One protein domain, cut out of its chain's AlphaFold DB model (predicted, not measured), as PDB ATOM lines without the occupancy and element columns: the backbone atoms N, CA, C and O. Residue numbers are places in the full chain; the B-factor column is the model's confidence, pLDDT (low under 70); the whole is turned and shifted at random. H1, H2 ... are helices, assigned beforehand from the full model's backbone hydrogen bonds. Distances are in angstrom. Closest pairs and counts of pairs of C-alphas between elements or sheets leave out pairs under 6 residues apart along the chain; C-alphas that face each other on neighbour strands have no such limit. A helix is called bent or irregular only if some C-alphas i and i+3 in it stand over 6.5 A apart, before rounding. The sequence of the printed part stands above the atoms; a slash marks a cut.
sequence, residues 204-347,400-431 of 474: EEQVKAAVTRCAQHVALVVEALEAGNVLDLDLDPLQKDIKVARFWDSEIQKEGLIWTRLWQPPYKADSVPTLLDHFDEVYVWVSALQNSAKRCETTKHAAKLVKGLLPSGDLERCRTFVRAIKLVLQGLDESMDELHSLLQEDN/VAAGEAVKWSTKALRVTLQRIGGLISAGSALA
ATOM      1  N   GLU A 204      24.318   7.598 191.955       79.94
ATOM      2  CA  GLU A 204      25.148   8.231 192.975       79.94
ATOM      3  C   GLU A 204      26.353   8.979 192.382       79.94
ATOM      4  O   GLU A 204      26.531  10.162 192.674       79.94
ATOM      5  N   GLU A 205      27.162   8.353 191.526       80.94
ATOM      6  CA  GLU A 205      28.295   9.029 190.881       80.94
ATOM      7  C   GLU A 205      27.848  10.199 189.999       80.94
ATOM      8  O   GLU A 205      28.472  11.266 190.024       80.94
ATOM      9  N   GLN A 206      26.728  10.048 189.287       85.56
ATOM     10  CA  GLN A 206      26.148  11.122 188.475       85.56
ATOM     11  C   GLN A 206      25.719  12.317 189.335       85.56
ATOM     12  O   GLN A 206      26.032  13.465 188.998       85.56
ATOM     13  N   VAL A 207      25.074  12.067 190.481       88.00
ATOM     14  CA  VAL A 207      24.751  13.112 191.462       88.00
ATOM     15  C   VAL A 207      26.028  13.775 191.970       88.00
ATOM     16  O   VAL A 207      26.125  15.002 191.946       88.00
ATOM     17  N   LYS A 208      27.031  12.997 192.395       87.56
ATOM     18  CA  LYS A 208      28.293  13.533 192.930       87.56
ATOM     19  C   LYS A 208      28.991  14.437 191.918       87.56
ATOM     20  O   LYS A 208      29.419  15.541 192.265       87.56
ATOM     21  N   ALA A 209      29.061  14.005 190.661       88.50
ATOM     22  CA  ALA A 209      29.638  14.781 189.572       88.50
ATOM     23  C   ALA A 209      28.832  16.058 189.283       88.50
ATOM     24  O   ALA A 209      29.415  17.128 189.105       88.50
ATOM     25  N   ALA A 210      27.498  15.982 189.259       91.69
ATOM     26  CA  ALA A 210      26.634  17.139 189.027       91.69
ATOM     27  C   ALA A 210      26.720  18.178 190.162       91.69
ATOM     28  O   ALA A 210      26.901  19.365 189.897       91.69
ATOM     29  N   VAL A 211      26.678  17.741 191.423       92.62
ATOM     30  CA  VAL A 211      26.806  18.610 192.606       92.62
ATOM     31  C   VAL A 211      28.191  19.260 192.663       92.62
ATOM     32  O   VAL A 211      28.304  20.452 192.948       92.62
ATOM     33  N   THR A 212      29.251  18.514 192.332       91.44
ATOM     34  CA  THR A 212      30.617  19.063 192.274       91.44
ATOM     35  C   THR A 212      30.742  20.140 191.195       91.44
ATOM     36  O   THR A 212      31.350  21.180 191.450       91.44
ATOM     37  N   ARG A 213      30.129  19.944 190.018       93.19
ATOM     38  CA  ARG A 213      30.073  20.970 188.963       93.19
ATOM     39  C   ARG A 213      29.314  22.222 189.405       93.19
ATOM     40  O   ARG A 213      29.803  23.327 189.187       93.19
ATOM     41  N   CYS A 214      28.191  22.066 190.113       95.19
ATOM     42  CA  CYS A 214      27.476  23.203 190.705       95.19
ATOM     43  C   CYS A 214      28.387  24.003 191.648       95.19
ATOM     44  O   CYS A 214      28.488  25.221 191.526       95.19
ATOM     45  N   ALA A 215      29.101  23.317 192.547       93.06
ATOM     46  CA  ALA A 215      30.028  23.957 193.475       93.06
ATOM     47  C   ALA A 215      31.162  24.700 192.738       93.06
ATOM     48  O   ALA A 215      31.500  25.827 193.100       93.06
ATOM     49  N   GLN A 216      31.724  24.097 191.684       93.56
ATOM     50  CA  GLN A 216      32.740  24.728 190.832       93.56
ATOM     51  C   GLN A 216      32.211  26.006 190.173       93.56
ATOM     52  O   GLN A 216      32.880  27.036 190.227       93.56
ATOM     53  N   HIS A 217      31.001  25.974 189.610       95.12
ATOM     54  CA  HIS A 217      30.378  27.164 189.033       95.12
ATOM     55  C   HIS A 217      30.104  28.245 190.084       95.12
ATOM     56  O   HIS A 217      30.360  29.413 189.813       95.12
ATOM     57  N   VAL A 218      29.681  27.885 191.301       94.50
ATOM     58  CA  VAL A 218      29.555  28.851 192.409       94.50
ATOM     59  C   VAL A 218      30.897  29.520 192.720       94.50
ATOM     60  O   VAL A 218      30.942  30.739 192.880       94.50
ATOM     61  N   ALA A 219      31.999  28.766 192.759       92.31
ATOM     62  CA  ALA A 219      33.323  29.350 192.971       92.31
ATOM     63  C   ALA A 219      33.709  30.323 191.843       92.31
ATOM     64  O   ALA A 219      34.135  31.435 192.137       92.31
ATOM     65  N   LEU A 220      33.481  29.964 190.574       93.69
ATOM     66  CA  LEU A 220      33.743  30.852 189.430       93.69
ATOM     67  C   LEU A 220      32.892  32.131 189.467       93.69
ATOM     68  O   LEU A 220      33.377  33.214 189.138       93.69
ATOM     69  N   VAL A 221      31.636  32.028 189.905       95.00
ATOM     70  CA  VAL A 221      30.754  33.185 190.104       95.00
ATOM     71  C   VAL A 221      31.328  34.111 191.181       95.00
ATOM     72  O   VAL A 221      31.414  35.319 190.973       95.00
ATOM     73  N   VAL A 222      31.774  33.566 192.317       93.81
ATOM     74  CA  VAL A 222      32.394  34.360 193.392       93.81
ATOM     75  C   VAL A 222      33.707  35.008 192.929       93.81
ATOM     76  O   VAL A 222      33.924  36.184 193.218       93.81
ATOM     77  N   GLU A 223      34.533  34.300 192.150       93.38
ATOM     78  CA  GLU A 223      35.755  34.842 191.526       93.38
ATOM     79  C   GLU A 223      35.457  36.052 190.640       93.38
ATOM     80  O   GLU A 223      36.098  37.099 190.757       93.38
ATOM     81  N   ALA A 224      34.454  35.931 189.771       94.44
ATOM     82  CA  ALA A 224      34.058  37.009 188.881       94.44
ATOM     83  C   ALA A 224      33.507  38.222 189.656       94.44
ATOM     84  O   ALA A 224      33.831  39.365 189.318       94.44
ATOM     85  N   LEU A 225      32.751  37.996 190.737       93.88
ATOM     86  CA  LEU A 225      32.273  39.069 191.614       93.88
ATOM     87  C   LEU A 225      33.418  39.790 192.338       93.88
ATOM     88  O   LEU A 225      33.400  41.020 192.422       93.88
ATOM     89  N   GLU A 226      34.427  39.063 192.821       92.12
ATOM     90  CA  GLU A 226      35.605  39.655 193.471       92.12
ATOM     91  C   GLU A 226      36.466  40.460 192.483       92.12
ATOM     92  O   GLU A 226      36.955  41.550 192.810       92.12
ATOM     93  N   ALA A 227      36.581  39.976 191.243       93.06
ATOM     94  CA  ALA A 227      37.206  40.701 190.139       93.06
ATOM     95  C   ALA A 227      36.430  41.975 189.739       93.06
ATOM     96  O   ALA A 227      36.933  42.792 188.966       93.06
ATOM     97  N   GLY A 228      35.225  42.176 190.282       93.31
ATOM     98  CA  GLY A 228      34.362  43.319 190.002       93.31
ATOM     99  C   GLY A 228      33.510  43.153 188.745       93.31
ATOM    100  O   GLY A 228      32.848  44.111 188.339       93.31
ATOM    101  N   ASN A 229      33.487  41.961 188.143       93.69
ATOM    102  CA  ASN A 229      32.633  41.648 187.004       93.69
ATOM    103  C   ASN A 229      31.222  41.267 187.477       93.69
ATOM    104  O   ASN A 229      30.837  40.102 187.483       93.69
ATOM    105  N   VAL A 230      30.452  42.261 187.920       92.75
ATOM    106  CA  VAL A 230      29.089  42.027 188.418       92.75
ATOM    107  C   VAL A 230      28.092  41.873 187.267       92.75
ATOM    108  O   VAL A 230      27.202  41.040 187.351       92.75
ATOM    109  N   LEU A 231      28.210  42.664 186.197       92.44
ATOM    110  CA  LEU A 231      27.166  42.772 185.168       92.44
ATOM    111  C   LEU A 231      27.234  41.701 184.078       92.44
ATOM    112  O   LEU A 231      26.178  41.249 183.641       92.44
ATOM    113  N   ASP A 232      28.437  41.281 183.684       92.56
ATOM    114  CA  ASP A 232      28.656  40.375 182.545       92.56
ATOM    115  C   ASP A 232      28.842  38.923 183.005       92.56
ATOM    116  O   ASP A 232      29.597  38.146 182.418       92.56
ATOM    117  N   LEU A 233      28.197  38.569 184.114       94.31
ATOM    118  CA  LEU A 233      28.346  37.269 184.749       94.31
ATOM    119  C   LEU A 233      27.266  36.321 184.217       94.31
ATOM    120  O   LEU A 233      26.073  36.533 184.435       94.31
ATOM    121  N   ASP A 234      27.685  35.293 183.484       95.94
ATOM    122  CA  ASP A 234      26.778  34.286 182.938       95.94
ATOM    123  C   ASP A 234      26.379  33.276 184.026       95.94
ATOM    124  O   ASP A 234      27.224  32.589 184.605       95.94
ATOM    125  N   LEU A 235      25.079  33.211 184.325       96.38
ATOM    126  CA  LEU A 235      24.505  32.310 185.328       96.38
ATOM    127  C   LEU A 235      23.822  31.081 184.711       96.38
ATOM    128  O   LEU A 235      23.387  30.194 185.454       96.38
ATOM    129  N   ASP A 236      23.735  30.994 183.381       96.75
ATOM    130  CA  ASP A 236      23.078  29.882 182.692       96.75
ATOM    131  C   ASP A 236      23.765  28.528 182.957       96.75
ATOM    132  O   ASP A 236      23.052  27.547 183.216       96.75
ATOM    133  N   PRO A 237      25.115  28.428 182.990       95.81
ATOM    134  CA  PRO A 237      25.796  27.178 183.324       95.81
ATOM    135  C   PRO A 237      25.450  26.673 184.727       95.81
ATOM    136  O   PRO A 237      25.160  25.488 184.903       95.81
ATOM    137  N   LEU A 238      25.403  27.574 185.717       95.75
ATOM    138  CA  LEU A 238      25.044  27.229 187.093       95.75
ATOM    139  C   LEU A 238      23.596  26.729 187.169       95.75
ATOM    140  O   LEU A 238      23.340  25.678 187.752       95.75
ATOM    141  N   GLN A 239      22.652  27.433 186.539       96.81
ATOM    142  CA  GLN A 239      21.246  27.024 186.542       96.81
ATOM    143  C   GLN A 239      21.041  25.661 185.864       96.81
ATOM    144  O   GLN A 239      20.254  24.834 186.335       96.81
ATOM    145  N   LYS A 240      21.734  25.423 184.745       95.31
ATOM    146  CA  LYS A 240      21.681  24.152 184.023       95.31
ATOM    147  C   LYS A 240      22.194  23.008 184.894       95.31
ATOM    148  O   LYS A 240      21.521  21.983 184.986       95.31
ATOM    149  N   ASP A 241      23.331  23.192 185.557       94.25
ATOM    150  CA  ASP A 241      23.904  22.154 186.409       94.25
ATOM    151  C   ASP A 241      23.064  21.894 187.662       94.25
ATOM    152  O   ASP A 241      22.894  20.731 188.022       94.25
ATOM    153  N   ILE A 242      22.445  22.921 188.263       95.31
ATOM    154  CA  ILE A 242      21.502  22.728 189.378       95.31
ATOM    155  C   ILE A 242      20.311  21.871 188.935       95.31
ATOM    156  O   ILE A 242      19.928  20.931 189.633       95.31
ATOM    157  N   LYS A 243      19.739  22.136 187.750       93.75
ATOM    158  CA  LYS A 243      18.639  21.323 187.197       93.75
ATOM    159  C   LYS A 243      19.062  19.873 186.967       93.75
ATOM    160  O   LYS A 243      18.311  18.963 187.311       93.75
ATOM    161  N   VAL A 244      20.258  19.654 186.415       90.44
ATOM    162  CA  VAL A 244      20.817  18.309 186.207       90.44
ATOM    163  C   VAL A 244      21.048  17.605 187.546       90.44
ATOM    164  O   VAL A 244      20.684  16.442 187.691       90.44
ATOM    165  N   ALA A 245      21.594  18.300 188.544       92.25
ATOM    166  CA  ALA A 245      21.828  17.737 189.867       92.25
ATOM    167  C   ALA A 245      20.517  17.381 190.586       92.25
ATOM    168  O   ALA A 245      20.418  16.289 191.134       92.25
ATOM    169  N   ARG A 246      19.489  18.241 190.517       92.69
ATOM    170  CA  ARG A 246      18.147  17.953 191.061       92.69
ATOM    171  C   ARG A 246      17.466  16.791 190.342       92.69
ATOM    172  O   ARG A 246      16.791  15.997 190.989       92.69
ATOM    173  N   PHE A 247      17.633  16.676 189.024       89.44
ATOM    174  CA  PHE A 247      17.139  15.522 188.277       89.44
ATOM    175  C   PHE A 247      17.747  14.235 188.840       89.44
ATOM    176  O   PHE A 247      17.001  13.363 189.283       89.44
ATOM    177  N   TRP A 248      19.077  14.157 188.923       87.81
ATOM    178  CA  TRP A 248      19.756  12.967 189.432       87.81
ATOM    179  C   TRP A 248      19.475  12.691 190.916       87.81
ATOM    180  O   TRP A 248      19.311  11.531 191.282       87.81
ATOM    181  N   ASP A 249      19.356  13.720 191.761       88.38
ATOM    182  CA  ASP A 249      18.933  13.573 193.164       88.38
ATOM    183  C   ASP A 249      17.499  13.010 193.262       88.38
ATOM    184  O   ASP A 249      17.206  12.117 194.054       88.38
ATOM    185  N   SER A 250      16.595  13.439 192.379       85.94
ATOM    186  CA  SER A 250      15.248  12.865 192.326       85.94
ATOM    187  C   SER A 250      15.242  11.412 191.839       85.94
ATOM    188  O   SER A 250      14.427  10.619 192.305       85.94
ATOM    189  N   GLU A 251      16.144  11.047 190.922       81.81
ATOM    190  CA  GLU A 251      16.276   9.674 190.429       81.81
ATOM    191  C   GLU A 251      16.871   8.762 191.502       81.81
ATOM    192  O   GLU A 251      16.314   7.699 191.767       81.81
ATOM    193  N   ILE A 252      17.919   9.190 192.214       82.12
ATOM    194  CA  ILE A 252      18.494   8.379 193.293       82.12
ATOM    195  C   ILE A 252      17.532   8.217 194.472       82.12
ATOM    196  O   ILE A 252      17.528   7.172 195.106       82.12
ATOM    197  N   GLN A 253      16.658   9.183 194.759       79.62
ATOM    198  CA  GLN A 253      15.638   8.999 195.799       79.62
ATOM    199  C   GLN A 253      14.568   7.969 195.400       79.62
ATOM    200  O   GLN A 253      14.014   7.295 196.270       79.62
ATOM    201  N   LYS A 254      14.291   7.812 194.098       76.81
ATOM    202  CA  LYS A 254      13.352   6.803 193.577       76.81
ATOM    203  C   LYS A 254      14.004   5.426 193.469       76.81
ATOM    204  O   LYS A 254      13.456   4.446 193.966       76.81
ATOM    205  N   GLU A 255      15.166   5.354 192.827       66.50
ATOM    206  CA  GLU A 255      15.866   4.103 192.515       66.50
ATOM    207  C   GLU A 255      16.717   3.611 193.695       66.50
ATOM    208  O   GLU A 255      16.871   2.408 193.927       66.50
ATOM    209  N   GLY A 256      17.264   4.540 194.480       59.41
ATOM    210  CA  GLY A 256      18.260   4.275 195.509       59.41
ATOM    211  C   GLY A 256      17.756   3.370 196.616       59.41
ATOM    212  O   GLY A 256      18.565   2.652 197.184       59.41
ATOM    213  N   LEU A 257      16.450   3.283 196.891       59.50
ATOM    214  CA  LEU A 257      15.945   2.371 197.924       59.50
ATOM    215  C   LEU A 257      16.294   0.897 197.637       59.50
ATOM    216  O   LEU A 257      16.456   0.110 198.569       59.50
ATOM    217  N   ILE A 258      16.416   0.532 196.360       60.69
ATOM    218  CA  ILE A 258      16.753  -0.828 195.925       60.69
ATOM    219  C   ILE A 258      18.275  -0.995 195.872       60.69
ATOM    220  O   ILE A 258      18.806  -1.982 196.377       60.69
ATOM    221  N   TRP A 259      18.994  -0.002 195.346       59.16
ATOM    222  CA  TRP A 259      20.449  -0.066 195.173       59.16
ATOM    223  C   TRP A 259      21.242   0.149 196.473       59.16
ATOM    224  O   TRP A 259      22.148  -0.629 196.778       59.16
ATOM    225  N   THR A 260      20.864   1.138 197.288       55.94
ATOM    226  CA  THR A 260      21.506   1.445 198.585       55.94
ATOM    227  C   THR A 260      21.228   0.387 199.651       55.94
ATOM    228  O   THR A 260      22.031   0.215 200.559       55.94
ATOM    229  N   ARG A 261      20.127  -0.372 199.553       58.62
ATOM    230  CA  ARG A 261      19.879  -1.483 200.490       58.62
ATOM    231  C   ARG A 261      20.736  -2.708 200.217       58.62
ATOM    232  O   ARG A 261      20.988  -3.469 201.144       58.62
ATOM    233  N   LEU A 262      21.120  -2.929 198.964       60.28
ATOM    234  CA  LEU A 262      21.788  -4.163 198.568       60.28
ATOM    235  C   LEU A 262      23.299  -3.994 198.373       60.28
ATOM    236  O   LEU A 262      24.030  -4.937 198.667       60.28
ATOM    237  N   TRP A 263      23.780  -2.840 197.885       62.47
ATOM    238  CA  TRP A 263      25.145  -2.769 197.333       62.47
ATOM    239  C   TRP A 263      25.925  -1.470 197.567       62.47
ATOM    240  O   TRP A 263      27.143  -1.483 197.390       62.47
ATOM    241  N   GLN A 264      25.275  -0.362 197.928       62.22
ATOM    242  CA  GLN A 264      25.940   0.937 198.103       62.22
ATOM    243  C   GLN A 264      25.795   1.464 199.531       62.22
ATOM    244  O   GLN A 264      24.779   1.198 200.174       62.22
ATOM    245  N   PRO A 265      26.784   2.221 200.043       62.91
ATOM    246  CA  PRO A 265      26.613   2.941 201.294       62.91
ATOM    247  C   PRO A 265      25.382   3.858 201.203       62.91
ATOM    248  O   PRO A 265      25.033   4.323 200.115       62.91
ATOM    249  N   PRO A 266      24.693   4.117 202.327       64.81
ATOM    250  CA  PRO A 266      23.502   4.945 202.316       64.81
ATOM    251  C   PRO A 266      23.847   6.325 201.755       64.81
ATOM    252  O   PRO A 266      24.637   7.074 202.336       64.81
ATOM    253  N   TYR A 267      23.237   6.652 200.616       69.88
ATOM    254  CA  TYR A 267      23.257   7.995 200.064       69.88
ATOM    255  C   TYR A 267      22.816   8.969 201.160       69.88
ATOM    256  O   TYR A 267      21.772   8.762 201.787       69.88
ATOM    257  N   LYS A 268      23.614  10.012 201.428       70.81
ATOM    258  CA  LYS A 268      23.304  11.028 202.448       70.81
ATOM    259  C   LYS A 268      22.157  11.920 201.968       70.81
ATOM    260  O   LYS A 268      22.376  13.089 201.628       70.81
ATOM    261  N   ALA A 269      20.956  11.349 201.968       64.94
ATOM    262  CA  ALA A 269      19.738  11.893 201.384       64.94
ATOM    263  C   ALA A 269      19.373  13.278 201.924       64.94
ATOM    264  O   ALA A 269      18.758  14.052 201.210       64.94
ATOM    265  N   ASP A 270      19.804  13.632 203.135       79.19
ATOM    266  CA  ASP A 270      19.477  14.936 203.720       79.19
ATOM    267  C   ASP A 270      20.465  16.044 203.309       79.19
ATOM    268  O   ASP A 270      20.129  17.230 203.285       79.19
ATOM    269  N   SER A 271      21.708  15.680 202.973       84.19
ATOM    270  CA  SER A 271      22.790  16.653 202.765       84.19
ATOM    271  C   SER A 271      22.804  17.248 201.361       84.19
ATOM    272  O   SER A 271      23.002  18.453 201.210       84.19
ATOM    273  N   VAL A 272      22.566  16.427 200.335       90.31
ATOM    274  CA  VAL A 272      22.621  16.871 198.939       90.31
ATOM    275  C   VAL A 272      21.462  17.809 198.591       90.31
ATOM    276  O   VAL A 272      21.757  18.880 198.063       90.31
ATOM    277  N   PRO A 273      20.189  17.524 198.936       91.31
ATOM    278  CA  PRO A 273      19.093  18.455 198.667       91.31
ATOM    279  C   PRO A 273      19.299  19.804 199.355       91.31
ATOM    280  O   PRO A 273      19.137  20.843 198.725       91.31
ATOM    281  N   THR A 274      19.759  19.796 200.612       91.62
ATOM    282  CA  THR A 274      20.066  21.031 201.352       91.62
ATOM    283  C   THR A 274      21.188  21.828 200.677       91.62
ATOM    284  O   THR A 274      21.128  23.054 200.591       91.62
ATOM    285  N   LEU A 275      22.218  21.149 200.163       92.31
ATOM    286  CA  LEU A 275      23.297  21.796 199.419       92.31
ATOM    287  C   LEU A 275      22.795  22.397 198.095       92.31
ATOM    288  O   LEU A 275      23.168  23.520 197.759       92.31
ATOM    289  N   LEU A 276      21.924  21.685 197.373       94.94
ATOM    290  CA  LEU A 276      21.287  22.180 196.150       94.94
ATOM    291  C   LEU A 276      20.380  23.387 196.423       94.94
ATOM    292  O   LEU A 276      20.426  24.351 195.663       94.94
ATOM    293  N   ASP A 277      19.633  23.386 197.530       95.50
ATOM    294  CA  ASP A 277      18.835  24.537 197.964       95.50
ATOM    295  C   ASP A 277      19.723  25.769 198.210       95.50
ATOM    296  O   ASP A 277      19.381  26.876 197.795       95.50
ATOM    297  N   HIS A 278      20.906  25.594 198.808       94.75
ATOM    298  CA  HIS A 278      21.859  26.694 198.964       94.75
ATOM    299  C   HIS A 278      22.473  27.163 197.638       94.75
ATOM    300  O   HIS A 278      22.747  28.353 197.488       94.75
ATOM    301  N   PHE A 279      22.678  26.279 196.656       95.81
ATOM    302  CA  PHE A 279      23.111  26.699 195.318       95.81
ATOM    303  C   PHE A 279      22.029  27.503 194.587       95.81
ATOM    304  O   PHE A 279      22.355  28.496 193.935       95.81
ATOM    305  N   ASP A 280      20.755  27.140 194.753       96.56
ATOM    306  CA  ASP A 280      19.627  27.941 194.267       96.56
ATOM    307  C   ASP A 280      19.567  29.312 194.961       96.56
ATOM    308  O   ASP A 280      19.401  30.334 194.292       96.56
ATOM    309  N   GLU A 281      19.778  29.371 196.282       96.00
ATOM    310  CA  GLU A 281      19.889  30.642 197.015       96.00
ATOM    311  C   GLU A 281      21.025  31.513 196.449       96.00
ATOM    312  O   GLU A 281      20.813  32.697 196.182       96.00
ATOM    313  N   VAL A 282      22.214  30.942 196.205       95.44
ATOM    314  CA  VAL A 282      23.337  31.658 195.570       95.44
ATOM    315  C   VAL A 282      22.930  32.203 194.200       95.44
ATOM    316  O   VAL A 282      23.127  33.391 193.947       95.44
ATOM    317  N   TYR A 283      22.328  31.379 193.338       97.12
ATOM    318  CA  TYR A 283      21.859  31.805 192.016       97.12
ATOM    319  C   TYR A 283      20.894  32.999 192.114       97.12
ATOM    320  O   TYR A 283      21.072  34.006 191.422       97.12
ATOM    321  N   VAL A 284      19.913  32.930 193.020       96.94
ATOM    322  CA  VAL A 284      18.937  34.006 193.245       96.94
ATOM    323  C   VAL A 284      19.620  35.282 193.736       96.94
ATOM    324  O   VAL A 284      19.348  36.359 193.200       96.94
ATOM    325  N   TRP A 285      20.534  35.190 194.708       96.44
ATOM    326  CA  TRP A 285      21.225  36.366 195.242       96.44
ATOM    327  C   TRP A 285      22.143  37.027 194.220       96.44
ATOM    328  O   TRP A 285      22.198  38.256 194.166       96.44
ATOM    329  N   VAL A 286      22.825  36.246 193.381       96.12
ATOM    330  CA  VAL A 286      23.677  36.800 192.322       96.12
ATOM    331  C   VAL A 286      22.826  37.437 191.226       96.12
ATOM    332  O   VAL A 286      23.128  38.548 190.802       96.12
ATOM    333  N   SER A 287      21.703  36.830 190.838       96.44
ATOM    334  CA  SER A 287      20.769  37.449 189.887       96.44
ATOM    335  C   SER A 287      20.161  38.753 190.434       96.44
ATOM    336  O   SER A 287      20.094  39.768 189.736       96.44
ATOM    337  N   ALA A 288      19.776  38.777 191.715       95.00
ATOM    338  CA  ALA A 288      19.295  39.986 192.387       95.00
ATOM    339  C   ALA A 288      20.377  41.076 192.448       95.00
ATOM    340  O   ALA A 288      20.096  42.251 192.188       95.00
ATOM    341  N   LEU A 289      21.624  40.683 192.722       95.56
ATOM    342  CA  LEU A 289      22.787  41.562 192.711       95.56
ATOM    343  C   LEU A 289      23.019  42.166 191.319       95.56
ATOM    344  O   LEU A 289      23.172  43.381 191.216       95.56
ATOM    345  N   GLN A 290      22.972  41.360 190.254       95.94
ATOM    346  CA  GLN A 290      23.083  41.822 188.865       95.94
ATOM    347  C   GLN A 290      21.995  42.830 188.512       95.94
ATOM    348  O   GLN A 290      22.276  43.908 187.988       95.94
ATOM    349  N   ASN A 291      20.744  42.500 188.830       95.06
ATOM    350  CA  ASN A 291      19.602  43.358 188.543       95.06
ATOM    351  C   ASN A 291      19.646  44.671 189.333       95.06
ATOM    352  O   ASN A 291      19.208  45.699 188.818       95.06
ATOM    353  N   SER A 292      20.191  44.654 190.549       93.81
ATOM    354  CA  SER A 292      20.396  45.858 191.361       93.81
ATOM    355  C   SER A 292      21.563  46.693 190.832       93.81
ATOM    356  O   SER A 292      21.431  47.902 190.676       93.81
ATOM    357  N   ALA A 293      22.673  46.051 190.459       93.75
ATOM    358  CA  ALA A 293      23.843  46.710 189.888       93.75
ATOM    359  C   ALA A 293      23.535  47.398 188.548       93.75
ATOM    360  O   ALA A 293      24.045  48.486 188.304       93.75
ATOM    361  N   LYS A 294      22.652  46.819 187.716       94.06
ATOM    362  CA  LYS A 294      22.158  47.444 186.469       94.06
ATOM    363  C   LYS A 294      21.435  48.773 186.705       94.06
ATOM    364  O   LYS A 294      21.356  49.585 185.791       94.06
ATOM    365  N   ARG A 295      20.882  48.983 187.905       91.62
ATOM    366  CA  ARG A 295      20.170  50.215 188.288       91.62
ATOM    367  C   ARG A 295      21.091  51.260 188.918       91.62
ATOM    368  O   ARG A 295      20.656  52.387 189.123       91.62
ATOM    369  N   CYS A 296      22.333  50.908 189.244       89.94
ATOM    370  CA  CYS A 296      23.325  51.872 189.702       89.94
ATOM    371  C   CYS A 296      23.903  52.623 188.494       89.94
ATOM    372  O   CYS A 296      24.355  51.991 187.543       89.94
ATOM    373  N   GLU A 297      23.972  53.956 188.554       82.44
ATOM    374  CA  GLU A 297      24.534  54.776 187.462       82.44
ATOM    375  C   GLU A 297      25.994  54.432 187.135       82.44
ATOM    376  O   GLU A 297      26.447  54.572 185.999       82.44
ATOM    377  N   THR A 298      26.753  53.960 188.129       86.94
ATOM    378  CA  THR A 298      28.160  53.600 187.964       86.94
ATOM    379  C   THR A 298      28.415  52.148 188.348       86.94
ATOM    380  O   THR A 298      28.399  51.759 189.517       86.94
ATOM    381  N   THR A 299      28.770  51.343 187.349       87.19
ATOM    382  CA  THR A 299      29.183  49.937 187.506       87.19
ATOM    383  C   THR A 299      30.332  49.785 188.511       87.19
ATOM    384  O   THR A 299      30.343  48.884 189.349       87.19
ATOM    385  N   LYS A 300      31.255  50.757 188.509       91.69
ATOM    386  CA  LYS A 300      32.369  50.867 189.459       91.69
ATOM    387  C   LYS A 300      31.908  51.005 190.912       91.69
ATOM    388  O   LYS A 300      32.595  50.510 191.802       91.69
ATOM    389  N   HIS A 301      30.778  51.668 191.170       91.38
ATOM    390  CA  HIS A 301      30.253  51.820 192.526       91.38
ATOM    391  C   HIS A 301      29.710  50.494 193.058       91.38
ATOM    392  O   HIS A 301      30.096  50.082 194.150       91.38
ATOM    393  N   ALA A 302      28.908  49.779 192.260       91.75
ATOM    394  CA  ALA A 302      28.414  48.451 192.623       91.75
ATOM    395  C   ALA A 302      29.571  47.465 192.858       91.75
ATOM    396  O   ALA A 302      29.622  46.824 193.906       91.75
ATOM    397  N   ALA A 303      30.561  47.419 191.960       93.31
ATOM    398  CA  ALA A 303      31.751  46.583 192.132       93.31
ATOM    399  C   ALA A 303      32.541  46.935 193.409       93.31
ATOM    400  O   ALA A 303      32.980  46.045 194.137       93.31
ATOM    401  N   LYS A 304      32.679  48.230 193.732       94.25
ATOM    402  CA  LYS A 304      33.335  48.685 194.968       94.25
ATOM    403  C   LYS A 304      32.566  48.258 196.221       94.25
ATOM    404  O   LYS A 304      33.195  47.884 197.208       94.25
ATOM    405  N   LEU A 305      31.232  48.301 196.192       93.69
ATOM    406  CA  LEU A 305      30.387  47.829 197.294       93.69
ATOM    407  C   LEU A 305      30.515  46.317 197.494       93.69
ATOM    408  O   LEU A 305      30.729  45.873 198.620       93.69
ATOM    409  N   VAL A 306      30.440  45.551 196.403       93.62
ATOM    410  CA  VAL A 306      30.603  44.091 196.408       93.62
ATOM    411  C   VAL A 306      31.963  43.722 196.998       93.62
ATOM    412  O   VAL A 306      32.016  42.998 197.988       93.62
ATOM    413  N   LYS A 307      33.050  44.316 196.490       92.25
ATOM    414  CA  LYS A 307      34.420  44.089 196.976       92.25
ATOM    415  C   LYS A 307      34.651  44.548 198.421       92.25
ATOM    416  O   LYS A 307      35.503  44.009 199.112       92.25
ATOM    417  N   GLY A 308      33.913  45.554 198.891       92.38
ATOM    418  CA  GLY A 308      33.976  45.996 200.286       92.38
ATOM    419  C   GLY A 308      33.281  45.043 201.264       92.38
ATOM    420  O   GLY A 308      33.610  45.039 202.449       92.38
ATOM    421  N   LEU A 309      32.315  44.250 200.789       92.38
ATOM    422  CA  LEU A 309      31.499  43.351 201.613       92.38
ATOM    423  C   LEU A 309      31.903  41.877 201.505       92.38
ATOM    424  O   LEU A 309      31.702  41.141 202.478       92.38
ATOM    425  N   LEU A 310      32.463  41.470 200.362       89.31
ATOM    426  CA  LEU A 310      33.159  40.202 200.152       89.31
ATOM    427  C   LEU A 310      34.638  40.389 200.533       89.31
ATOM    428  O   LEU A 310      35.384  41.022 199.788       89.31
ATOM    429  N   PRO A 311      35.081  39.882 201.696       81.75
ATOM    430  CA  PRO A 311      36.492  39.835 202.051       81.75
ATOM    431  C   PRO A 311      37.275  39.041 201.004       81.75
ATOM    432  O   PRO A 311      36.809  38.002 200.544       81.75
ATOM    433  N   SER A 312      38.512  39.449 200.730       79.38
ATOM    434  CA  SER A 312      39.411  38.765 199.786       79.38
ATOM    435  C   SER A 312      39.751  37.311 200.156       79.38
ATOM    436  O   SER A 312      40.305  36.579 199.348       79.38
ATOM    437  N   GLY A 313      39.427  36.867 201.377       78.88
ATOM    438  CA  GLY A 313      39.580  35.470 201.805       78.88
ATOM    439  C   GLY A 313      38.371  34.573 201.511       78.88
ATOM    440  O   GLY A 313      38.475  33.355 201.635       78.88
ATOM    441  N   ASP A 314      37.215  35.131 201.132       77.25
ATOM    442  CA  ASP A 314      36.018  34.316 200.874       77.25
ATOM    443  C   ASP A 314      36.154  33.496 199.576       77.25
ATOM    444  O   ASP A 314      35.534  32.438 199.456       77.25
ATOM    445  N   LEU A 315      37.028  33.910 198.649       79.38
ATOM    446  CA  LEU A 315      37.361  33.134 197.459       79.38
ATOM    447  C   LEU A 315      38.139  31.852 197.783       79.38
ATOM    448  O   LEU A 315      37.752  30.762 197.352       79.38
ATOM    449  N   GLU A 316      39.233  31.967 198.539       82.12
ATOM    450  CA  GLU A 316      40.030  30.805 198.947       82.12
ATOM    451  C   GLU A 316      39.149  29.806 199.699       82.12
ATOM    452  O   GLU A 316      39.144  28.621 199.367       82.12
ATOM    453  N   ARG A 317      38.274  30.306 200.578       80.88
ATOM    454  CA  ARG A 317      37.260  29.497 201.265       80.88
ATOM    455  C   ARG A 317      36.297  28.806 200.310       80.88
ATOM    456  O   ARG A 317      36.033  27.624 200.488       80.88
ATOM    457  N   CYS A 318      35.789  29.490 199.281       81.12
ATOM    458  CA  CYS A 318      34.927  28.858 198.278       81.12
ATOM    459  C   CYS A 318      35.653  27.730 197.540       81.12
ATOM    460  O   CYS A 318      35.089  26.649 197.378       81.12
ATOM    461  N   ARG A 319      36.919  27.924 197.152       84.06
ATOM    462  CA  ARG A 319      37.734  26.862 196.537       84.06
ATOM    463  C   ARG A 319      37.959  25.694 197.496       84.06
ATOM    464  O   ARG A 319      37.838  24.539 197.082       84.06
ATOM    465  N   THR A 320      38.221  25.977 198.769       84.19
ATOM    466  CA  THR A 320      38.309  24.964 199.828       84.19
ATOM    467  C   THR A 320      36.983  24.221 199.986       84.19
ATOM    468  O   THR A 320      36.995  22.997 200.067       84.19
ATOM    469  N   PHE A 321      35.834  24.902 199.918       81.94
ATOM    470  CA  PHE A 321      34.516  24.264 199.947       81.94
ATOM    471  C   PHE A 321      34.268  23.372 198.737       81.94
ATOM    472  O   PHE A 321      33.756  22.275 198.912       81.94
ATOM    473  N   VAL A 322      34.668  23.775 197.529       81.81
ATOM    474  CA  VAL A 322      34.560  22.916 196.337       81.81
ATOM    475  C   VAL A 322      35.377  21.639 196.510       81.81
ATOM    476  O   VAL A 322      34.875  20.545 196.242       81.81
ATOM    477  N   ARG A 323      36.623  21.758 196.989       82.81
ATOM    478  CA  ARG A 323      37.466  20.592 197.294       82.81
ATOM    479  C   ARG A 323      36.826  19.729 198.374       82.81
ATOM    480  O   ARG A 323      36.690  18.528 198.184       82.81
ATOM    481  N   ALA A 324      36.355  20.341 199.452       81.19
ATOM    482  CA  ALA A 324      35.726  19.646 200.561       81.19
ATOM    483  C   ALA A 324      34.429  18.928 200.155       81.19
ATOM    484  O   ALA A 324      34.244  17.778 200.525       81.19
ATOM    485  N   ILE A 325      33.563  19.553 199.348       81.88
ATOM    486  CA  ILE A 325      32.361  18.922 198.777       81.88
ATOM    487  C   ILE A 325      32.765  17.707 197.950       81.88
ATOM    488  O   ILE A 325      32.186  16.641 198.127       81.88
ATOM    489  N   LYS A 326      33.783  17.843 197.091       82.12
ATOM    490  CA  LYS A 326      34.286  16.726 196.289       82.12
ATOM    491  C   LYS A 326      34.746  15.565 197.178       82.12
ATOM    492  O   LYS A 326      34.335  14.439 196.926       82.12
ATOM    493  N   LEU A 327      35.521  15.833 198.232       79.50
ATOM    494  CA  LEU A 327      35.999  14.802 199.165       79.50
ATOM    495  C   LEU A 327      34.850  14.159 199.963       79.50
ATOM    496  O   LEU A 327      34.725  12.936 199.997       79.50
ATOM    497  N   VAL A 328      33.949  14.970 200.534       77.94
ATOM    498  CA  VAL A 328      32.780  14.497 201.301       77.94
ATOM    499  C   VAL A 328      31.866  13.627 200.441       77.94
ATOM    500  O   VAL A 328      31.341  12.624 200.923       77.94
ATOM    501  N   LEU A 329      31.673  14.005 199.178       76.88
ATOM    502  CA  LEU A 329      30.878  13.240 198.227       76.88
ATOM    503  C   LEU A 329      31.606  11.973 197.775       76.88
ATOM    504  O   LEU A 329      30.971  10.935 197.646       76.88
ATOM    505  N   GLN A 330      32.921  12.000 197.568       75.75
ATOM    506  CA  GLN A 330      33.668  10.810 197.154       75.75
ATOM    507  C   GLN A 330      33.702   9.710 198.225       75.75
ATOM    508  O   GLN A 330      33.897   8.552 197.871       75.75
ATOM    509  N   GLY A 331      33.427  10.027 199.496       67.31
ATOM    510  CA  GLY A 331      33.217   9.022 200.545       67.31
ATOM    511  C   GLY A 331      34.460   8.191 200.878       67.31
ATOM    512  O   GLY A 331      34.338   7.126 201.472       67.31
ATOM    513  N   LEU A 332      35.647   8.656 200.484       62.25
ATOM    514  CA  LEU A 332      36.913   7.994 200.773       62.25
ATOM    515  C   LEU A 332      37.326   8.301 202.215       62.25
ATOM    516  O   LEU A 332      37.612   9.452 202.541       62.25
ATOM    517  N   ASP A 333      37.406   7.278 203.062       57.97
ATOM    518  CA  ASP A 333      37.884   7.409 204.447       57.97
ATOM    519  C   ASP A 333      39.302   7.997 204.529       57.97
ATOM    520  O   ASP A 333      39.601   8.756 205.450       57.97
ATOM    521  N   GLU A 334      40.149   7.733 203.531       57.16
ATOM    522  CA  GLU A 334      41.503   8.300 203.419       57.16
ATOM    523  C   GLU A 334      41.495   9.819 203.174       57.16
ATOM    524  O   GLU A 334      42.436  10.520 203.539       57.16
ATOM    525  N   SER A 335      40.402  10.363 202.627       62.72
ATOM    526  CA  SER A 335      40.261  11.801 202.376       62.72
ATOM    527  C   SER A 335      39.789  12.604 203.588       62.72
ATOM    528  O   SER A 335      39.781  13.833 203.547       62.72
ATOM    529  N   MET A 336      39.402  11.942 204.683       66.00
ATOM    530  CA  MET A 336      38.936  12.630 205.890       66.00
ATOM    531  C   MET A 336      40.067  13.364 206.614       66.00
ATOM    532  O   MET A 336      39.824  14.432 207.178       66.00
ATOM    533  N   ASP A 337      41.295  12.841 206.560       73.25
ATOM    534  CA  ASP A 337      42.473  13.505 207.127       73.25
ATOM    535  C   ASP A 337      42.873  14.734 206.291       73.25
ATOM    536  O   ASP A 337      43.178  15.788 206.853       73.25
ATOM    537  N   GLU A 338      42.770  14.647 204.959       77.12
ATOM    538  CA  GLU A 338      42.952  15.786 204.045       77.12
ATOM    539  C   GLU A 338      41.841  16.835 204.218       77.12
ATOM    540  O   GLU A 338      42.088  18.038 204.243       77.12
ATOM    541  N   LEU A 339      40.599  16.400 204.420       74.38
ATOM    542  CA  LEU A 339      39.491  17.298 204.720       74.38
ATOM    543  C   LEU A 339      39.692  18.006 206.067       74.38
ATOM    544  O   LEU A 339      39.412  19.200 206.188       74.38
ATOM    545  N   HIS A 340      40.188  17.292 207.079       74.19
ATOM    546  CA  HIS A 340      40.513  17.879 208.372       74.19
ATOM    547  C   HIS A 340      41.666  18.877 208.279       74.19
ATOM    548  O   HIS A 340      41.565  19.933 208.903       74.19
ATOM    549  N   SER A 341      42.717  18.598 207.501       78.56
ATOM    550  CA  SER A 341      43.817  19.546 207.302       78.56
ATOM    551  C   SER A 341      43.349  20.799 206.553       78.56
ATOM    552  O   SER A 341      43.593  21.908 207.029       78.56
ATOM    553  N   LEU A 342      42.560  20.638 205.482       75.19
ATOM    554  CA  LEU A 342      41.969  21.745 204.719       75.19
ATOM    555  C   LEU A 342      41.065  22.640 205.583       75.19
ATOM    556  O   LEU A 342      41.104  23.862 205.465       75.19
ATOM    557  N   LEU A 343      40.259  22.052 206.474       72.06
ATOM    558  CA  LEU A 343      39.377  22.808 207.375       72.06
ATOM    559  C   LEU A 343      40.115  23.405 208.592       72.06
ATOM    560  O   LEU A 343      39.604  24.339 209.219       72.06
ATOM    561  N   GLN A 344      41.285  22.875 208.966       73.00
ATOM    562  CA  GLN A 344      42.097  23.392 210.075       73.00
ATOM    563  C   GLN A 344      43.034  24.530 209.654       73.00
ATOM    564  O   GLN A 344      43.188  25.477 210.430       73.00
ATOM    565  N   GLU A 345      43.622  24.482 208.452       64.31
ATOM    566  CA  GLU A 345      44.543  25.522 207.963       64.31
ATOM    567  C   GLU A 345      43.895  26.917 207.935       64.31
ATOM    568  O   GLU A 345      44.521  27.901 208.341       64.31
ATOM    569  N   ASP A 346      42.620  27.004 207.547       56.28
ATOM    570  CA  ASP A 346      41.895  28.278 207.440       56.28
ATOM    571  C   ASP A 346      41.518  28.890 208.799       56.28
ATOM    572  O   ASP A 346      41.387  30.112 208.928       56.28
ATOM    573  N   ASN A 347      41.374  28.068 209.844       54.53
ATOM    574  CA  ASN A 347      40.986  28.543 211.175       54.53
ATOM    575  C   ASN A 347      42.151  29.165 211.963       54.53
ATOM    576  O   ASN A 347      41.906  29.872 212.938       54.53
ATOM    577  N   VAL A 400      20.517  55.509 195.597       87.88
ATOM    578  CA  VAL A 400      20.810  55.142 196.989       87.88
ATOM    579  C   VAL A 400      20.104  53.830 197.325       87.88
ATOM    580  O   VAL A 400      20.713  52.931 197.904       87.88
ATOM    581  N   ALA A 401      18.857  53.678 196.869       89.38
ATOM    582  CA  ALA A 401      18.098  52.442 197.021       89.38
ATOM    583  C   ALA A 401      18.751  51.263 196.273       89.38
ATOM    584  O   ALA A 401      18.870  50.171 196.830       89.38
ATOM    585  N   ALA A 402      19.235  51.475 195.041       91.00
ATOM    586  CA  ALA A 402      19.953  50.447 194.283       91.00
ATOM    587  C   ALA A 402      21.271  50.039 194.967       91.00
ATOM    588  O   ALA A 402      21.581  48.850 195.057       91.00
ATOM    589  N   GLY A 403      22.018  51.009 195.508       92.00
ATOM    590  CA  GLY A 403      23.236  50.757 196.278       92.00
ATOM    591  C   GLY A 403      22.979  49.938 197.548       92.00
ATOM    592  O   GLY A 403      23.719  48.997 197.830       92.00
ATOM    593  N   GLU A 404      21.913  50.235 198.295       92.31
ATOM    594  CA  GLU A 404      21.511  49.424 199.452       92.31
ATOM    595  C   GLU A 404      21.062  48.014 199.041       92.31
ATOM    596  O   GLU A 404      21.473  47.037 199.670       92.31
ATOM    597  N   ALA A 405      20.313  47.866 197.944       92.00
ATOM    598  CA  ALA A 405      19.918  46.555 197.422       92.00
ATOM    599  C   ALA A 405      21.130  45.688 197.028       92.00
ATOM    600  O   ALA A 405      21.166  44.489 197.334       92.00
ATOM    601  N   VAL A 406      22.160  46.295 196.421       94.31
ATOM    602  CA  VAL A 406      23.458  45.651 196.163       94.31
ATOM    603  C   VAL A 406      24.084  45.176 197.476       94.31
ATOM    604  O   VAL A 406      24.423  43.999 197.593       94.31
ATOM    605  N   LYS A 407      24.171  46.039 198.499       94.31
ATOM    606  CA  LYS A 407      24.747  45.671 199.805       94.31
ATOM    607  C   LYS A 407      24.005  44.508 200.466       94.31
ATOM    608  O   LYS A 407      24.648  43.600 200.994       94.31
ATOM    609  N   TRP A 408      22.674  44.530 200.457       94.19
ATOM    610  CA  TRP A 408      21.849  43.466 201.033       94.19
ATOM    611  C   TRP A 408      22.027  42.141 200.296       94.19
ATOM    612  O   TRP A 408      22.266  41.124 200.946       94.19
ATOM    613  N   SER A 409      22.009  42.164 198.963       94.12
ATOM    614  CA  SER A 409      22.223  40.967 198.140       94.12
ATOM    615  C   SER A 409      23.614  40.374 198.373       94.12
ATOM    616  O   SER A 409      23.747  39.166 198.554       94.12
ATOM    617  N   THR A 410      24.656  41.210 198.474       93.38
ATOM    618  CA  THR A 410      26.016  40.745 198.796       93.38
ATOM    619  C   THR A 410      26.112  40.151 200.203       93.38
ATOM    620  O   THR A 410      26.747  39.114 200.390       93.38
ATOM    621  N   LYS A 411      25.466  40.762 201.207       94.19
ATOM    622  CA  LYS A 411      25.416  40.202 202.569       94.19
ATOM    623  C   LYS A 411      24.695  38.854 202.596       94.19
ATOM    624  O   LYS A 411      25.191  37.922 203.224       94.19
ATOM    625  N   ALA A 412      23.561  38.737 201.908       92.62
ATOM    626  CA  ALA A 412      22.789  37.499 201.838       92.62
ATOM    627  C   ALA A 412      23.561  36.382 201.115       92.62
ATOM    628  O   ALA A 412      23.623  35.254 201.612       92.62
ATOM    629  N   LEU A 413      24.239  36.716 200.012       93.81
ATOM    630  CA  LEU A 413      25.156  35.812 199.320       93.81
ATOM    631  C   LEU A 413      26.240  35.297 200.273       93.81
ATOM    632  O   LEU A 413      26.428  34.090 200.403       93.81
ATOM    633  N   ARG A 414      26.902  36.196 201.010       92.81
ATOM    634  CA  ARG A 414      27.945  35.829 201.977       92.81
ATOM    635  C   ARG A 414      27.431  34.890 203.069       92.81
ATOM    636  O   ARG A 414      28.086  33.901 203.380       92.81
ATOM    637  N   VAL A 415      26.255  35.169 203.632       91.75
ATOM    638  CA  VAL A 415      25.619  34.290 204.629       91.75
ATOM    639  C   VAL A 415      25.318  32.912 204.034       91.75
ATOM    640  O   VAL A 415      25.533  31.899 204.694       91.75
ATOM    641  N   THR A 416      24.868  32.853 202.781       92.31
ATOM    642  CA  THR A 416      24.592  31.588 202.083       92.31
ATOM    643  C   THR A 416      25.874  30.774 201.876       92.31
ATOM    644  O   THR A 416      25.910  29.589 202.203       92.31
ATOM    645  N   LEU A 417      26.969  31.414 201.451       90.31
ATOM    646  CA  LEU A 417      28.283  30.768 201.331       90.31
ATOM    647  C   LEU A 417      28.791  30.239 202.685       90.31
ATOM    648  O   LEU A 417      29.335  29.138 202.762       90.31
ATOM    649  N   GLN A 418      28.557  30.977 203.775       89.94
ATOM    650  CA  GLN A 418      28.876  30.514 205.130       89.94
ATOM    651  C   GLN A 418      28.040  29.299 205.547       89.94
ATOM    652  O   GLN A 418      28.571  28.393 206.188       89.94
ATOM    653  N   ARG A 419      26.754  29.239 205.170       89.69
ATOM    654  CA  ARG A 419      25.892  28.069 205.421       89.69
ATOM    655  C   ARG A 419      26.381  26.835 204.675       89.69
ATOM    656  O   ARG A 419      26.429  25.768 205.279       89.69
ATOM    657  N   ILE A 420      26.818  26.989 203.422       89.25
ATOM    658  CA  ILE A 420      27.444  25.906 202.647       89.25
ATOM    659  C   ILE A 420      28.679  25.375 203.394       89.25
ATOM    660  O   ILE A 420      28.779  24.174 203.640       89.25
ATOM    661  N   GLY A 421      29.570  26.260 203.852       85.50
ATOM    662  CA  GLY A 421      30.727  25.875 204.671       85.50
ATOM    663  C   GLY A 421      30.357  25.184 205.991       85.50
ATOM    664  O   GLY A 421      30.967  24.185 206.383       85.50
ATOM    665  N   GLY A 422      29.315  25.676 206.663       85.81
ATOM    666  CA  GLY A 422      28.736  25.061 207.858       85.81
ATOM    667  C   GLY A 422      28.229  23.639 207.606       85.81
ATOM    668  O   GLY A 422      28.564  22.727 208.356       85.81
ATOM    669  N   LEU A 423      27.487  23.423 206.518       84.31
ATOM    670  CA  LEU A 423      26.955  22.111 206.149       84.31
ATOM    671  C   LEU A 423      28.077  21.092 205.898       84.31
ATOM    672  O   LEU A 423      28.009  19.961 206.374       84.31
ATOM    673  N   ILE A 424      29.136  21.511 205.202       81.25
ATOM    674  CA  ILE A 424      30.301  20.666 204.904       81.25
ATOM    675  C   ILE A 424      31.030  20.273 206.195       81.25
ATOM    676  O   ILE A 424      31.343  19.099 206.392       81.25
ATOM    677  N   SER A 425      31.266  21.232 207.096       76.00
ATOM    678  CA  SER A 425      31.938  20.970 208.378       76.00
ATOM    679  C   SER A 425      31.106  20.105 209.338       76.00
ATOM    680  O   SER A 425      31.658  19.261 210.043       76.00
ATOM    681  N   ALA A 426      29.777  20.248 209.346       77.56
ATOM    682  CA  ALA A 426      28.893  19.351 210.093       77.56
ATOM    683  C   ALA A 426      28.882  17.939 209.487       77.56
ATOM    684  O   ALA A 426      28.974  16.944 210.207       77.56
ATOM    685  N   GLY A 427      28.816  17.851 208.155       67.44
ATOM    686  CA  GLY A 427      28.835  16.592 207.416       67.44
ATOM    687  C   GLY A 427      30.135  15.805 207.592       67.44
ATOM    688  O   GLY A 427      30.083  14.574 207.651       67.44
ATOM    689  N   SER A 428      31.278  16.488 207.723       59.78
ATOM    690  CA  SER A 428      32.571  15.861 208.017       59.78
ATOM    691  C   SER A 428      32.652  15.363 209.462       59.78
ATOM    692  O   SER A 428      33.073  14.232 209.700       59.78
ATOM    693  N   ALA A 429      32.160  16.142 210.429       57.12
ATOM    694  CA  ALA A 429      32.113  15.730 211.831       57.12
ATOM    695  C   ALA A 429      31.210  14.501 212.062       57.12
ATOM    696  O   ALA A 429      31.546  13.632 212.871       57.12
ATOM    697  N   LEU A 430      30.086  14.413 211.342       50.94
ATOM    698  CA  LEU A 430      29.196  13.246 211.341       50.94
ATOM    699  C   LEU A 430      29.855  12.037 210.660       50.94
ATOM    700  O   LEU A 430      29.900  10.957 211.243       50.94
ATOM    701  N   ALA A 431      30.466  12.231 209.484       54.59
ATOM    702  CA  ALA A 431      31.180  11.167 208.772       54.59
ATOM    703  C   ALA A 431      32.319  10.554 209.607       54.59
ATOM    704  O   ALA A 431      32.474   9.337 209.635       54.59
TER     705      ALA A 431
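What this domain is: This is residues 204 to 347 and 400 to 431 of the 474 residues of the protein "Hypothetical protein" of Symbiodinium pilosum (UniProt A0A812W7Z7). Two pairs of long helices, H1 with H5 and H3 with H7, form the core of a long, flattened bundle; H2 packs on H1 and H3 along one edge, and H6 packs on H5 at the opposite edge. Short H4 slants across one end. The printed part has 176 residues with seven named helices, H1 to H7 in order, and no named strand: all helix. It is compact, with a radius of gyration of the C-alphas of 17.4 A, and only just flat, spanning 60 by 35 by 19 A.

How they stand to each other: H1, residues 204 to 226, touches H2, residues 236 to 262, in a helical hairpin; their closest C-alphas, Ala 210 and Ala 245, are 4.9 A apart. H2 is only just irregular, with C-alphas 254 and 257 6.7 A apart, and has a kink of 63 degrees near residue 256. H3, residues 271 to 293, and H7, residues 400 to 431, touch at a shallow tilt of 15 degrees, opposite ways, closest at the C-alphas of Leu 289 and Val 406, 5.4 A. H4, residues 299 to 309, touches residues 403 to 411 of H7 alone, at a steep tilt of 40 degrees; the closest C-alphas, Val 306 and Thr 410, are 6.2 A apart. H5, residues 314 to 330, touches H1 at a shallow tilt of 3 degrees, opposite ways, closest at the C-alphas of Ala 215 and Val 322, 5.5 A. H6, residues 335 to 347, forms a hairpin with H5. Every O i to N i+4 pair is within hydrogen-bond range in H1, H3, H4, H5 and H7, against 18 of 23 in H2 and 7 of 9 in H6.

Where its parts are: H1 begins at C-alpha 204, (25.148, 8.231, 192.975), and is 33.1 A long; H2 is 37.6 A, H3 32.7 A and H5 23.9 A. H7, 46.7 A long, ends at C-alpha 431, (31.180, 11.167, 208.772).

The domain as a whole: The C-alphas farthest apart, Leu 262 and Glu 297, are 60.0 A apart. Residues 348 to 399 are not printed, and C-alphas 347 and 400 are 36.3 A apart across this cut. Of the links that are printed whole, none is long. Mean pLDDT of the printed part is 84.4; 28 residues are under 70, among them 255 to 267 and 427 to 431.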